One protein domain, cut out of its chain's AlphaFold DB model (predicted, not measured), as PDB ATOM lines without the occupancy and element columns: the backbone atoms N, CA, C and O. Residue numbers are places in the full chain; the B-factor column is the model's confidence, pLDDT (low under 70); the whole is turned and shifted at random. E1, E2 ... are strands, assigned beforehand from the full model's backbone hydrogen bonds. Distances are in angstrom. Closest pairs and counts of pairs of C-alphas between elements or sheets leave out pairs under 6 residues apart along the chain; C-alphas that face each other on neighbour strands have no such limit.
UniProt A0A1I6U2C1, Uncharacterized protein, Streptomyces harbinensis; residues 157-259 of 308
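Overview. This is residues 157 to 259 of the 308 residues of an uncharacterized protein of Streptomyces harbinensis (UniProt A0A1I6U2C1). The model is a sandwich of two antiparallel sheets face to face, a larger, twisted one with strand order E1, E2, E3, E7, E6 and a smaller one with order E5, E4, E8, their strands crossed at 53 degrees. E5 of the small sheet runs on into E6 of the large one, and two long loops, residues 164 to 181 and 202 to 218, lie towards one end, with the turn of residues 189 to 193 at the other. The printed part has 103 residues with eight named strands, E1 to E8 in order along the chain, and no named helix; the class is all strand, though the strands hold 46 of the 103 residues. It is compact, with a radius of gyration of the C-alphas of 13.5 A and spans of 37 by 26 by 22 A.

Along the chain. Find C-alpha 157 at (-52.689, 76.647, 103.006); from there E1, residues 157 to 163, runs 17.9 A. Look next at E2, residues 182 to 188, 20.3 A, and E3, residues 194 to 201, the longest strand at 23.2 A, which ends at C-alpha 201, (-35.510, 86.742, 96.674). After them come E4, residues 219 to 223, E5, residues 229 to 233, and the short E6, residues 235 to 237. E7, residues 240 to 245, is 16.6 A long, and E8, residues 254 to 258, ends at C-alpha 258, (-28.327, 75.614, 93.244).

Arrangement. Begin with E1, E2 and E3, a meander, each strand the antiparallel neighbour of the one before. In the hairpin E1 and E2, N 161 and O 184 are 3.0 A apart; in the hairpin E2 and E3, N 185 and O 197 are also 3.0 A apart, both within hydrogen-bond range. Beside E3 you find E7, with N 198 and O 243 at 2.8 A, and then the edge strand E6, with N 237 and O 240 at 2.8 A. In the other sheet, look for N 222 and O 230 at 2.8 A in the hairpin E4 and E5, and for N 221 and O 256 at 2.8 A between E4 and E8. Where the sheets face each other, their parts are 9.9 A centre to centre; the closest C-alphas of E5 and E7, those of Ile 232 and Gly 243, are 6.1 A apart. E5 runs on into E6 at 55 degrees across one residue, Leu 234. E1 and E5 are apart.

Size, cuts and confidence. The two C-alphas farthest apart, those of Pro 172 and Ala 191, are 40.8 A from each other. The links E1 to E2 and E3 to E4 are long, with 18 and 17 residues. The printed part has no cut, its mean pLDDT is 91.3, and no printed residue is under 70.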
ATOM      1  N   VAL A 157     -54.109  76.731 102.634       92.25
ATOM      2  CA  VAL A 157     -52.689  76.647 103.006       92.25
ATOM      3  C   VAL A 157     -52.497  75.513 104.011       92.25
ATOM      4  O   VAL A 157     -53.090  75.514 105.089       92.25
ATOM      5  N   LEU A 158     -51.699  74.513 103.645       92.06
ATOM      6  CA  LEU A 158     -51.396  73.351 104.481       92.06
ATOM      7  C   LEU A 158     -50.153  73.581 105.344       92.06
ATOM      8  O   LEU A 158     -50.100  73.110 106.477       92.06
ATOM      9  N   ALA A 159     -49.151  74.265 104.792       91.44
ATOM     10  CA  ALA A 159     -47.908  74.603 105.472       91.44
ATOM     11  C   ALA A 159     -47.194  75.737 104.730       91.44
ATOM     12  O   ALA A 159     -47.317  75.852 103.513       91.44
ATOM     13  N   SER A 160     -46.405  76.522 105.450       93.50
ATOM     14  CA  SER A 160     -45.497  77.515 104.881       93.50
ATOM     15  C   SER A 160     -44.235  77.613 105.732       93.50
ATOM     16  O   SER A 160     -44.187  77.108 106.861       93.50
ATOM     17  N   GLY A 161     -43.195  78.241 105.196       92.69
ATOM     18  CA  GLY A 161     -41.985  78.518 105.952       92.69
ATOM     19  C   GLY A 161     -40.950  79.296 105.158       92.69
ATOM     20  O   GLY A 161     -41.134  79.593 103.978       92.69
ATOM     21  N   THR A 162     -39.846  79.595 105.834       92.44
ATOM     22  CA  THR A 162     -38.681  80.264 105.261       92.44
ATOM     23  C   THR A 162     -37.411  79.438 105.459       92.44
ATOM     24  O   THR A 162     -37.359  78.532 106.305       92.44
ATOM     25  N   ALA A 163     -36.408  79.713 104.631       86.88
ATOM     26  CA  ALA A 163     -35.066  79.157 104.703       86.88
ATOM     27  C   ALA A 163     -34.050  80.134 104.086       86.88
ATOM     28  O   ALA A 163     -34.417  81.078 103.384       86.88
ATOM     29  N   GLY A 164     -32.766  79.894 104.343       84.56
ATOM     30  CA  GLY A 164     -31.681  80.682 103.769       84.56
ATOM     31  C   GLY A 164     -31.217  80.142 102.428       84.56
ATOM     32  O   GLY A 164     -31.508  79.002 102.065       84.56
ATOM     33  N   THR A 165     -30.426  80.951 101.727       82.56
ATOM     34  CA  THR A 165     -29.688  80.495 100.548       82.56
ATOM     35  C   THR A 165     -28.189  80.539 100.813       82.56
ATOM     36  O   THR A 165     -27.672  81.511 101.364       82.56
ATOM     37  N   ASP A 166     -27.458  79.509 100.378       84.19
ATOM     38  CA  ASP A 166     -25.996  79.555 100.360       84.19
ATOM     39  C   ASP A 166     -25.510  80.384  99.160       84.19
ATOM     40  O   ASP A 166     -25.008  79.856  98.167       84.19
ATOM     41  N   TRP A 167     -25.696  81.706  99.246       83.94
ATOM     42  CA  TRP A 167     -25.381  82.675  98.188       83.94
ATOM     43  C   TRP A 167     -23.923  82.593  97.710       83.94
ATOM     44  O   TRP A 167     -23.638  82.906  96.561       83.94
ATOM     45  N   ARG A 168     -23.022  82.056  98.544       83.81
ATOM     46  CA  ARG A 168     -21.610  81.784  98.226       83.81
ATOM     47  C   ARG A 168     -21.407  80.801  97.065       83.81
ATOM     48  O   ARG A 168     -20.302  80.644  96.566       83.81
ATOM     49  N   ARG A 169     -22.448  80.066  96.681       81.38
ATOM     50  CA  ARG A 169     -22.416  79.087  95.581       81.38
ATOM     51  C   ARG A 169     -22.958  79.649  94.276       81.38
ATOM     52  O   ARG A 169     -23.044  78.929  93.284       81.38
ATOM     53  N   CYS A 170     -23.371  80.907  94.294       84.44
ATOM     54  CA  CYS A 170     -23.887  81.612  93.142       84.44
ATOM     55  C   CYS A 170     -22.955  82.782  92.826       84.44
ATOM     56  O   CYS A 170     -22.380  83.363  93.745       84.44
ATOM     57  N   PRO A 171     -22.817  83.162  91.546       87.19
ATOM     58  CA  PRO A 171     -22.171  84.413  91.204       87.19
ATOM     59  C   PRO A 171     -22.812  85.587  91.962       87.19
ATOM     60  O   PRO A 171     -24.035  85.584  92.175       87.19
ATOM     61  N   PRO A 172     -22.013  86.595  92.343       87.44
ATOM     62  CA  PRO A 172     -22.520  87.792  92.998       87.44
ATOM     63  C   PRO A 172     -23.592  88.463  92.129       87.44
ATOM     64  O   PRO A 172     -23.494  88.494  90.901       87.44
ATOM     65  N   GLY A 173     -24.638  88.986  92.772       90.00
ATOM     66  CA  GLY A 173     -25.737  89.668  92.080       90.00
ATOM     67  C   GLY A 173     -26.850  88.758  91.543       90.00
ATOM     68  O   GLY A 173     -27.700  89.242  90.800       90.00
ATOM     69  N   LEU A 174     -26.888  87.469  91.912       92.75
ATOM     70  CA  LEU A 174     -27.963  86.555  91.496       92.75
ATOM     71  C   LEU A 174     -29.058  86.339  92.556       92.75
ATOM     72  O   LEU A 174     -30.247  86.391  92.237       92.75
ATOM     73  N   LEU A 175     -28.661  86.066  93.800       93.69
ATOM     74  CA  LEU A 175     -29.553  85.715  94.908       93.69
ATOM     75  C   LEU A 175     -29.326  86.649  96.094       93.69
ATOM     76  O   LEU A 175     -28.208  87.119  96.307       93.69
ATOM     77  N   ASP A 176     -30.380  86.880  96.869       95.06
ATOM     78  CA  ASP A 176     -30.296  87.590  98.140       95.06
ATOM     79  C   ASP A 176     -29.489  86.782  99.176       95.06
ATOM     80  O   ASP A 176     -29.654  85.565  99.311       95.06
ATOM     81  N   ALA A 177     -28.599  87.457  99.908       94.56
ATOM     82  CA  ALA A 177     -27.697  86.836 100.876       94.56
ATOM     83  C   ALA A 177     -28.317  86.523 102.258       94.56
ATOM     84  O   ALA A 177     -27.619  85.999 103.141       94.56
ATOM     85  N   SER A 178     -29.590  86.864 102.478       93.25
ATOM     86  CA  SER A 178     -30.287  86.650 103.749       93.25
ATOM     87  C   SER A 178     -30.511  85.164 104.056       93.25
ATOM     88  O   SER A 178     -30.665  84.316 103.171       93.25
ATOM     89  N   GLU A 179     -30.592  84.839 105.350       90.75
ATOM     90  CA  GLU A 179     -31.008  83.501 105.813       90.75
ATOM     91  C   GLU A 179     -32.527  83.293 105.745       90.75
ATOM     92  O   GLU A 179     -33.017  82.237 106.135       90.75
ATOM     93  N   GLU A 180     -33.266  84.285 105.253       91.19
ATOM     94  CA  GLU A 180     -34.718  84.226 105.056       91.19
ATOM     95  C   GLU A 180     -35.109  84.403 103.578       91.19
ATOM     96  O   GLU A 180     -36.287  84.536 103.255       91.19
ATOM     97  N   ALA A 181     -34.127  84.376 102.668       93.38
ATOM     98  CA  ALA A 181     -34.312  84.635 101.240       93.38
ATOM     99  C   ALA A 181     -35.224  83.627 100.523       93.38
ATOM    100  O   ALA A 181     -35.780  83.952  99.477       93.38
ATOM    101  N   VAL A 182     -35.373  82.408 101.045       94.31
ATOM    102  CA  VAL A 182     -36.264  81.384 100.491       94.31
ATOM    103  C   VAL A 182     -37.562  81.391 101.280       94.31
ATOM    104  O   VAL A 182     -37.559  81.184 102.491       94.31
ATOM    105  N   SER A 183     -38.684  81.524 100.585       95.12
ATOM    106  CA  SER A 183     -40.022  81.299 101.124       95.12
ATOM    107  C   SER A 183     -40.720  80.190 100.347       95.12
ATOM    108  O   SER A 183     -40.493  79.986  99.149       95.12
ATOM    109  N   TRP A 184     -41.549  79.426 101.048       96.00
ATOM    110  CA  TRP A 184     -42.303  78.338 100.451       96.00
ATOM    111  C   TRP A 184     -43.680  78.200 101.075       96.00
ATOM    112  O   TRP A 184     -43.885  78.461 102.263       96.00
ATOM    113  N   GLU A 185     -44.618  77.730 100.263       95.25
ATOM    114  CA  GLU A 185     -45.995  77.487 100.664       95.25
ATOM    115  C   GLU A 185     -46.519  76.212 100.002       95.25
ATOM    116  O   GLU A 185     -46.292  75.965  98.819       95.25
ATOM    117  N   ILE A 186     -47.220  75.384 100.772       94.06
ATOM    118  CA  ILE A 186     -47.943  74.215 100.281       94.06
ATOM    119  C   ILE A 186     -49.434  74.520 100.367       94.06
ATOM    120  O   ILE A 186     -49.998  74.561 101.461       94.06
ATOM    121  N   THR A 187     -50.090  74.650  99.220       93.94
ATOM    122  CA  THR A 187     -51.509  75.009  99.130       93.94
ATOM    123  C   THR A 187     -52.296  73.874  98.485       93.94
ATOM    124  O   THR A 187     -51.896  73.287  97.474       93.94
ATOM    125  N   ARG A 188     -53.456  73.547  99.058       93.81
ATOM    126  CA  ARG A 188     -54.435  72.643  98.455       93.81
ATOM    127  C   ARG A 188     -55.446  73.444  97.649       93.81
ATOM    128  O   ARG A 188     -56.259  74.169  98.214       93.81
ATOM    129  N   LEU A 189     -55.428  73.252  96.336       91.62
ATOM    130  CA  LEU A 189     -56.361  73.874  95.405       91.62
ATOM    131  C   LEU A 189     -57.748  73.200  95.458       91.62
ATOM    132  O   LEU A 189     -57.845  72.013  95.803       91.62
ATOM    133  N   PRO A 190     -58.827  73.894  95.036       81.56
ATOM    134  CA  PRO A 190     -60.193  73.355  95.035       81.56
ATOM    135  C   PRO A 190     -60.357  72.020  94.286       81.56
ATOM    136  O   PRO A 190     -61.162  71.176  94.676       81.56
ATOM    137  N   ALA A 191     -59.539  71.772  93.259       79.31
ATOM    138  CA  ALA A 191     -59.520  70.524  92.489       79.31
ATOM    139  C   ALA A 191     -58.818  69.342  93.203       79.31
ATOM    140  O   ALA A 191     -58.485  68.348  92.562       79.31
ATOM    141  N   ARG A 192     -58.551  69.444  94.514       79.50
ATOM    142  CA  ARG A 192     -57.745  68.504  95.328       79.50
ATOM    143  C   ARG A 192     -56.281  68.344  94.894       79.50
ATOM    144  O   ARG A 192     -55.569  67.531  95.481       79.50
ATOM    145  N   ALA A 193     -55.809  69.129  93.929       88.06
ATOM    146  CA  ALA A 193     -54.387  69.233  93.624       88.06
ATOM    147  C   ALA A 193     -53.663  69.952  94.772       88.06
ATOM    148  O   ALA A 193     -54.168  70.940  95.303       88.06
ATOM    149  N   THR A 194     -52.496  69.449  95.166       92.62
ATOM    150  CA  THR A 194     -51.624  70.115  96.143       92.62
ATOM    151  C   THR A 194     -50.415  70.661  95.400       92.62
ATOM    152  O   THR A 194     -49.822  69.940  94.598       92.62
ATOM    153  N   VAL A 195     -50.076  71.920  95.647       94.38
ATOM    154  CA  VAL A 195     -48.974  72.625  94.990       94.38
ATOM    155  C   VAL A 195     -48.020  73.128  96.062       94.38
ATOM    156  O   VAL A 195     -48.462  73.717  97.040       94.38
ATOM    157  N   LEU A 196     -46.729  72.878  95.870       95.62
ATOM    158  CA  LEU A 196     -45.635  73.557  96.551       95.62
ATOM    159  C   LEU A 196     -45.200  74.728  95.665       95.62
ATOM    160  O   LEU A 196     -44.704  74.505  94.560       95.62
ATOM    161  N   ALA A 197     -45.399  75.952  96.141       95.62
ATOM    162  CA  ALA A 197     -44.874  77.170  95.541       95.62
ATOM    163  C   ALA A 197     -43.604  77.602  96.284       95.62
ATOM    164  O   ALA A 197     -43.549  77.550  97.512       95.62
ATOM    165  N   LEU A 198     -42.588  78.011  95.529       96.19
ATOM    166  CA  LEU A 198     -41.310  78.515  96.019       96.19
ATOM    167  C   LEU A 198     -41.074  79.919  95.474       96.19
ATOM    168  O   LEU A 198     -41.299  80.162  94.285       96.19
ATOM    169  N   ALA A 199     -40.549  80.798  96.320       96.12
ATOM    170  CA  ALA A 199     -40.003  82.086  95.925       96.12
ATOM    171  C   ALA A 199     -38.655  82.298  96.622       96.12
ATOM    172  O   ALA A 199     -38.538  82.113  97.833       96.12
ATOM    173  N   VAL A 200     -37.637  82.668  95.852       96.12
ATOM    174  CA  VAL A 200     -36.302  83.008  96.352       96.12
ATOM    175  C   VAL A 200     -36.007  84.445  95.958       96.12
ATOM    176  O   VAL A 200     -35.989  84.751  94.767       96.12
ATOM    177  N   VAL A 201     -35.785  85.322  96.932       96.31
ATOM    178  CA  VAL A 201     -35.510  86.742  96.674       96.31
ATOM    179  C   VAL A 201     -34.249  86.869  95.811       96.31
ATOM    180  O   VAL A 201     -33.216  86.245  96.090       96.31
ATOM    181  N   ALA A 202     -34.342  87.617  94.712       95.62
ATOM    182  CA  ALA A 202     -33.200  87.895  93.853       95.62
ATOM    183  C   ALA A 202     -32.267  88.920  94.514       95.62
ATOM    184  O   ALA A 202     -32.657  89.650  95.424       95.62
ATOM    185  N   ALA A 203     -31.014  88.986  94.064       93.12
ATOM    186  CA  ALA A 203     -30.099  90.000  94.581       93.12
ATOM    187  C   ALA A 203     -30.632  91.427  94.319       93.12
ATOM    188  O   ALA A 203     -31.315  91.646  93.312       93.12
ATOM    189  N   PRO A 204     -30.281  92.420  95.163       91.50
ATOM    190  CA  PRO A 204     -30.712  93.801  94.970       91.50
ATOM    191  C   PRO A 204     -30.457  94.309  93.544       91.50
ATOM    192  O   PRO A 204     -29.342  94.221  93.029       91.50
ATOM    193  N   GLY A 205     -31.500  94.847  92.907       88.25
ATOM    194  CA  GLY A 205     -31.444  95.388  91.544       88.25
ATOM    195  C   GLY A 205     -31.628  94.361  90.419       88.25
ATOM    196  O   GLY A 205     -31.819  94.762  89.268       88.25
ATOM    197  N   LEU A 206     -31.631  93.055  90.713       92.06
ATOM    198  CA  LEU A 206     -31.940  92.031  89.720       92.06
ATOM    199  C   LEU A 206     -33.458  91.894  89.554       92.06
ATOM    200  O   LEU A 206     -34.165  91.578  90.505       92.06
ATOM    201  N   THR A 207     -33.949  92.098  88.331       91.94
ATOM    202  CA  THR A 207     -35.375  91.953  88.004       91.94
ATOM    203  C   THR A 207     -35.596  91.141  86.735       91.94
ATOM    204  O   THR A 207     -34.658  90.914  85.968       91.94
ATOM    205  N   ASP A 208     -36.835  90.730  86.474       88.75
ATOM    206  CA  ASP A 208     -37.246  89.993  85.269       88.75
ATOM    207  C   ASP A 208     -36.951  90.717  83.936       88.75
ATOM    208  O   ASP A 208     -36.905  90.093  82.871       88.75
ATOM    209  N   ARG A 209     -36.666  92.022  83.997       89.50
ATOM    210  CA  ARG A 209     -36.184  92.847  82.879       89.50
ATOM    211  C   ARG A 209     -34.737  92.535  82.501       89.50
ATOM    212  O   ARG A 209     -34.326  92.797  81.369       89.50
ATOM    213  N   THR A 210     -33.962  91.969  83.423       89.06
ATOM    214  CA  THR A 210     -32.574  91.565  83.205       89.06
ATOM    215  C   THR A 210     -32.525  90.186  82.560       89.06
ATOM    216  O   THR A 210     -33.027  89.189  83.082       89.06
ATOM    217  N   ARG A 211     -31.857  90.087  81.407       91.12
ATOM    218  CA  ARG A 211     -31.696  88.805  80.716       91.12
ATOM    219  C   ARG A 211     -30.651  87.937  81.420       91.12
ATOM    220  O   ARG A 211     -29.460  88.081  81.164       91.12
ATOM    221  N   VAL A 212     -31.103  86.972  82.220       90.38
ATOM    222  CA  VAL A 212     -30.221  85.967  82.841       90.38
ATOM    223  C   VAL A 212     -30.032  84.747  81.915       90.38
ATOM    224  O   VAL A 212     -31.039  84.127  81.518       90.38
ATOM    225  N   PRO A 213     -28.779  84.385  81.552       91.69
ATOM    226  CA  PRO A 213     -28.457  83.174  80.794       91.69
ATOM    227  C   PRO A 213     -29.006  81.907  81.450       91.69
ATOM    228  O   PRO A 213     -29.051  81.805  82.669       91.69
ATOM    229  N   GLU A 214     -29.386  80.908  80.651       89.25
ATOM    230  CA  GLU A 214     -30.043  79.694  81.159       89.25
ATOM    231  C   GLU A 214     -29.201  78.921  82.186       89.25
ATOM    232  O   GLU A 214     -29.742  78.432  83.174       89.25
ATOM    233  N   HIS A 215     -27.878  78.877  82.010       88.31
ATOM    234  CA  HIS A 215     -26.963  78.204  82.939       88.31
ATOM    235  C   HIS A 215     -26.802  78.929  84.289       88.31
ATOM    236  O   HIS A 215     -26.311  78.323  85.238       88.31
ATOM    237  N   LEU A 216     -27.235  80.194  84.384       91.00
ATOM    238  CA  LEU A 216     -27.272  80.988  85.617       91.00
ATOM    239  C   LEU A 216     -28.673  81.051  86.237       91.00
ATOM    240  O   LEU A 216     -28.877  81.759  87.217       91.00
ATOM    241  N   ARG A 217     -29.660  80.337  85.681       93.00
ATOM    242  CA  ARG A 217     -31.000  80.275  86.274       93.00
ATOM    243  C   ARG A 217     -31.009  79.237  87.393       93.00
ATOM    244  O   ARG A 217     -30.742  78.067  87.103       93.00
ATOM    245  N   PRO A 218     -31.320  79.620  88.641       93.38
ATOM    246  CA  PRO A 218     -31.295  78.697  89.755       93.38
ATOM    247  C   PRO A 218     -32.387  77.630  89.654       93.38
ATOM    248  O   PRO A 218     -33.427  77.790  89.007       93.38
ATOM    249  N   ARG A 219     -32.132  76.517  90.332       93.50
ATOM    250  CA  ARG A 219     -33.057  75.411  90.551       93.50
ATOM    251  C   ARG A 219     -33.162  75.151  92.042       93.50
ATOM    252  O   ARG A 219     -32.184  75.296  92.773       93.50
ATOM    253  N   ALA A 220     -34.347  74.766  92.484       92.75
ATOM    254  CA  ALA A 220     -34.576  74.333  93.848       92.75
ATOM    255  C   ALA A 220     -34.673  72.810  93.889       92.75
ATOM    256  O   ALA A 220     -35.582  72.215  93.306       92.75
ATOM    257  N   ARG A 221     -33.748  72.201  94.626       92.06
ATOM    258  CA  ARG A 221     -33.826  70.806  95.034       92.06
ATOM    259  C   ARG A 221     -34.651  70.724  96.304       92.06
ATOM    260  O   ARG A 221     -34.283  71.327  97.309       92.06
ATOM    261  N   VAL A 222     -35.745  69.980  96.261       92.62
ATOM    262  CA  VAL A 222     -36.660  69.808  97.391       92.62
ATOM    263  C   VAL A 222     -36.627  68.359  97.841       92.62
ATOM    264  O   VAL A 222     -36.921  67.469  97.043       92.62
ATOM    265  N   THR A 223     -36.306  68.125  99.111       92.06
ATOM    266  CA  THR A 223     -36.376  66.796  99.729       92.06
ATOM    267  C   THR A 223     -37.360  66.769 100.889       92.06
ATOM    268  O   THR A 223     -37.608  67.788 101.531       92.06
ATOM    269  N   THR A 224     -37.962  65.615 101.151       91.44
ATOM    270  CA  THR A 224     -38.883  65.399 102.277       91.44
ATOM    271  C   THR A 224     -38.419  64.224 103.134       91.44
ATOM    272  O   THR A 224     -37.651  63.372 102.689       91.44
ATOM    273  N   ALA A 225     -38.871  64.171 104.391       88.12
ATOM    274  CA  ALA A 225     -38.418  63.171 105.368       88.12
ATOM    275  C   ALA A 225     -38.722  61.716 104.961       88.12
ATOM    276  O   ALA A 225     -38.067  60.788 105.428       88.12
ATOM    277  N   ASP A 226     -39.707  61.517 104.088       89.56
ATOM    278  CA  ASP A 226     -40.082  60.229 103.502       89.56
ATOM    279  C   ASP A 226     -39.236  59.835 102.274       89.56
ATOM    280  O   ASP A 226     -39.497  58.805 101.654       89.56
ATOM    281  N   GLY A 227     -38.215  60.624 101.928       87.44
ATOM    282  CA  GLY A 227     -37.316  60.369 100.802       87.44
ATOM    283  C   GLY A 227     -37.820  60.897  99.457       87.44
ATOM    284  O   GLY A 227     -37.192  60.623  98.433       87.44
ATOM    285  N   GLY A 228     -38.922  61.656  99.437       91.81
ATOM    286  CA  GLY A 228     -39.372  62.370  98.246       91.81
ATOM    287  C   GLY A 228     -38.316  63.361  97.749       91.81
ATOM    288  O   GLY A 228     -37.653  64.029  98.541       91.81
ATOM    289  N   LEU A 229     -38.166  63.459  96.426       92.06
ATOM    290  CA  LEU A 229     -37.256  64.388  95.758       92.06
ATOM    291  C   LEU A 229     -37.968  65.065  94.582       92.06
ATOM    292  O   LEU A 229     -38.554  64.388  93.737       92.06
ATOM    293  N   ALA A 230     -37.869  66.389  94.501       92.44
ATOM    294  CA  ALA A 230     -38.266  67.169  93.334       92.44
ATOM    295  C   ALA A 230     -37.178  68.179  92.959       92.44
ATOM    296  O   ALA A 230     -36.525  68.761  93.821       92.44
ATOM    297  N   GLU A 231     -37.030  68.405  91.658       93.06
ATOM    298  CA  GLU A 231     -36.194  69.455  91.080       93.06
ATOM    299  C   GLU A 231     -37.105  70.485  90.421       93.06
ATOM    300  O   GLU A 231     -37.847  70.164  89.488       93.06
ATOM    301  N   ILE A 232     -37.076  71.718  90.921       94.88
ATOM    302  CA  ILE A 232     -37.981  72.785  90.502       94.88
ATOM    303  C   ILE A 232     -37.157  73.874  89.807       94.88
ATOM    304  O   ILE A 232     -36.363  74.550  90.466       94.88
ATOM    305  N   PRO A 233     -37.308  74.076  88.485       94.75
ATOM    306  CA  PRO A 233     -36.662  75.191  87.809       94.75
ATOM    307  C   PRO A 233     -37.277  76.508  88.282       94.75
ATOM    308  O   PRO A 233     -38.503  76.648  88.276       94.75
ATOM    309  N   LEU A 234     -36.437  77.474  88.652       95.50
ATOM    310  CA  LEU A 234     -36.898  78.791  89.069       95.50
ATOM    311  C   LEU A 234     -36.846  79.776  87.899       95.50
ATOM    312  O   LEU A 234     -35.947  79.745  87.052       95.50
ATOM    313  N   ARG A 235     -37.836  80.663  87.837       94.94
ATOM    314  CA  ARG A 235     -37.949  81.728  86.842       94.94
ATOM    315  C   ARG A 235     -37.981  83.061  87.560       94.94
ATOM    316  O   ARG A 235     -38.718  83.222  88.522       94.94
ATOM    317  N   LEU A 236     -37.195  84.008  87.074       95.88
ATOM    318  CA  LEU A 236     -37.223  85.361  87.604       95.88
ATOM    319  C   LEU A 236     -38.561  86.011  87.233       95.88
ATOM    320  O   LEU A 236     -38.913  86.053  86.054       95.88
ATOM    321  N   THR A 237     -39.301  86.438  88.248       93.31
ATOM    322  CA  THR A 237     -40.587  87.134  88.161       93.31
ATOM    323  C   THR A 237     -40.491  88.337  89.084       93.31
ATOM    324  O   THR A 237     -40.222  88.151  90.268       93.31
ATOM    325  N   ASP A 238     -40.661  89.544  88.545       91.94
ATOM    326  CA  ASP A 238     -40.394  90.793  89.261       91.94
ATOM    327  C   ASP A 238     -38.979  90.807  89.867       91.94
ATOM    328  O   ASP A 238     -38.015  90.934  89.118       91.94
ATOM    329  N   ASP A 239     -38.843  90.634  91.181       92.81
ATOM    330  CA  ASP A 239     -37.594  90.628  91.956       92.81
ATOM    331  C   ASP A 239     -37.301  89.270  92.624       92.81
ATOM    332  O   ASP A 239     -36.453  89.164  93.510       92.81
ATOM    333  N   SER A 240     -38.021  88.219  92.228       95.12
ATOM    334  CA  SER A 240     -37.983  86.923  92.899       95.12
ATOM    335  C   SER A 240     -37.890  85.768  91.906       95.12
ATOM    336  O   SER A 240     -38.553  85.715  90.872       95.12
ATOM    337  N   TRP A 241     -37.068  84.781  92.234       96.44
ATOM    338  CA  TRP A 241     -36.984  83.510  91.530       96.44
ATOM    339  C   TRP A 241     -38.105  82.591  92.005       96.44
ATOM    340  O   TRP A 241     -38.051  82.051  93.109       96.44
ATOM    341  N   THR A 242     -39.121  82.396  91.172       96.94
ATOM    342  CA  THR A 242     -40.320  81.629  91.519       96.94
ATOM    343  C   THR A 242     -40.382  80.292  90.791       96.94
ATOM    344  O   THR A 242     -39.918  80.136  89.658       96.94
ATOM    345  N   GLY A 243     -40.964  79.294  91.444       96.25
ATOM    346  CA  GLY A 243     -41.194  77.977  90.865       96.25
ATOM    347  C   GLY A 243     -42.296  77.237  91.605       96.25
ATOM    348  O   GLY A 243     -42.586  77.526  92.762       96.25
ATOM    349  N   SER A 244     -42.928  76.272  90.944       95.12
ATOM    350  CA  SER A 244     -43.976  75.467  91.567       95.12
ATOM    351  C   SER A 244     -43.946  74.032  91.069       95.12
ATOM    352  O   SER A 244     -43.743  73.800  89.876       95.12
ATOM    353  N   ALA A 245     -44.222  73.085  91.956       94.88
ATOM    354  CA  ALA A 245     -44.380  71.674  91.620       94.88
ATOM    355  C   ALA A 245     -45.354  70.997  92.596       94.88
ATOM    356  O   ALA A 245     -45.667  71.557  93.647       94.88
ATOM    357  N   PRO A 246     -45.848  69.785  92.303       94.19
ATOM    358  CA  PRO A 246     -46.450  68.947  93.333       94.19
ATOM    359  C   PRO A 246     -45.439  68.692  94.468       94.19
ATOM    360  O   PRO A 246     -44.253  68.513  94.177       94.19
ATOM    361  N   PRO A 247     -45.862  68.654  95.746       93.19
ATOM    362  CA  PRO A 247     -44.957  68.299  96.833       93.19
ATOM    363  C   PRO A 247     -44.427  66.867  96.619       93.19
ATOM    364  O   PRO A 247     -45.228  65.970  96.336       93.19
ATOM    365  N   PRO A 248     -43.108  66.631  96.742       92.44
ATOM    366  CA  PRO A 248     -42.512  65.328  96.434       92.44
ATOM    367  C   PRO A 248     -42.830  64.239  97.465       92.44
ATOM    368  O   PRO A 248     -42.667  63.056  97.173       92.44
ATOM    369  N   GLY A 249     -43.283  64.632  98.654       90.62
ATOM    370  CA  GLY A 249     -43.611  63.735  99.750       90.62
ATOM    371  C   GLY A 249     -44.302  64.466 100.895       90.62
ATOM    372  O   GLY A 249     -44.672  65.641 100.782       90.62
ATOM    373  N   ALA A 250     -44.511  63.757 101.996       86.75
ATOM    374  CA  ALA A 250     -45.134  64.282 103.199       86.75
ATOM    375  C   ALA A 250     -44.107  64.910 104.157       86.75
ATOM    376  O   ALA A 250     -42.991  64.423 104.330       86.75
ATOM    377  N   GLY A 251     -44.532  65.965 104.856       86.31
ATOM    378  CA  GLY A 251     -43.737  66.640 105.881       86.31
ATOM    379  C   GLY A 251     -43.134  67.962 105.414       86.31
ATOM    380  O   GLY A 251     -43.476  68.486 104.355       86.31
ATOM    381  N   ARG A 252     -42.266  68.532 106.255       87.69
ATOM    382  CA  ARG A 252     -41.587  69.797 105.960       87.69
ATOM    383  C   ARG A 252     -40.553  69.568 104.848       87.69
ATOM    384  O   ARG A 252     -39.719  68.677 105.021       87.69
ATOM    385  N   PRO A 253     -40.582  70.349 103.756       91.38
ATOM    386  CA  PRO A 253     -39.557  70.271 102.728       91.38
ATOM    387  C   PRO A 253     -38.233  70.856 103.235       91.38
ATOM    388  O   PRO A 253     -38.219  71.886 103.911       91.38
ATOM    389  N   ASP A 254     -37.131  70.212 102.873       90.44
ATOM    390  CA  ASP A 254     -35.786  70.781 102.905       90.44
ATOM    391  C   ASP A 254     -35.429  71.263 101.495       90.44
ATOM    392  O   ASP A 254     -35.564  70.511 100.523       90.44
ATOM    393  N   ILE A 255     -35.064  72.539 101.371       91.00
ATOM    394  CA  ILE A 255     -34.944  73.236 100.086       91.00
ATOM    395  C   ILE A 255     -33.511  73.724  99.930       91.00
ATOM    396  O   ILE A 255     -33.032  74.527 100.724       91.00
ATOM    397  N   THR A 256     -32.849  73.274  98.869       90.06
ATOM    398  CA  THR A 256     -31.510  73.733  98.490       90.06
ATOM    399  C   THR A 256     -31.560  74.384  97.114       90.06
ATOM    400  O   THR A 256     -31.896  73.738  96.119       90.06
ATOM    401  N   VAL A 257     -31.203  75.664  97.046       90.75
ATOM    402  CA  VAL A 257     -31.082  76.402  95.783       90.75
ATOM    403  C   VAL A 257     -29.684  76.190  95.212       90.75
ATOM    404  O   VAL A 257     -28.692  76.336  95.924       90.75
ATOM    405  N   HIS A 258     -29.595  75.839  93.933       88.94
ATOM    406  CA  HIS A 258     -28.327  75.614  93.244       88.94
ATOM    407  C   HIS A 258     -28.412  76.022  91.771       88.94
ATOM    408  O   HIS A 258     -29.492  76.260  91.225       88.94
ATOM    409  N   LEU A 259     -27.259  76.097  91.113       88.75
ATOM    410  CA  LEU A 259     -27.156  76.381  89.686       88.75
ATOM    411  C   LEU A 259     -26.977  75.087  88.880       88.75
ATOM    412  O   LEU A 259     -26.252  74.199  89.324       88.75
TER     413      LEU A 259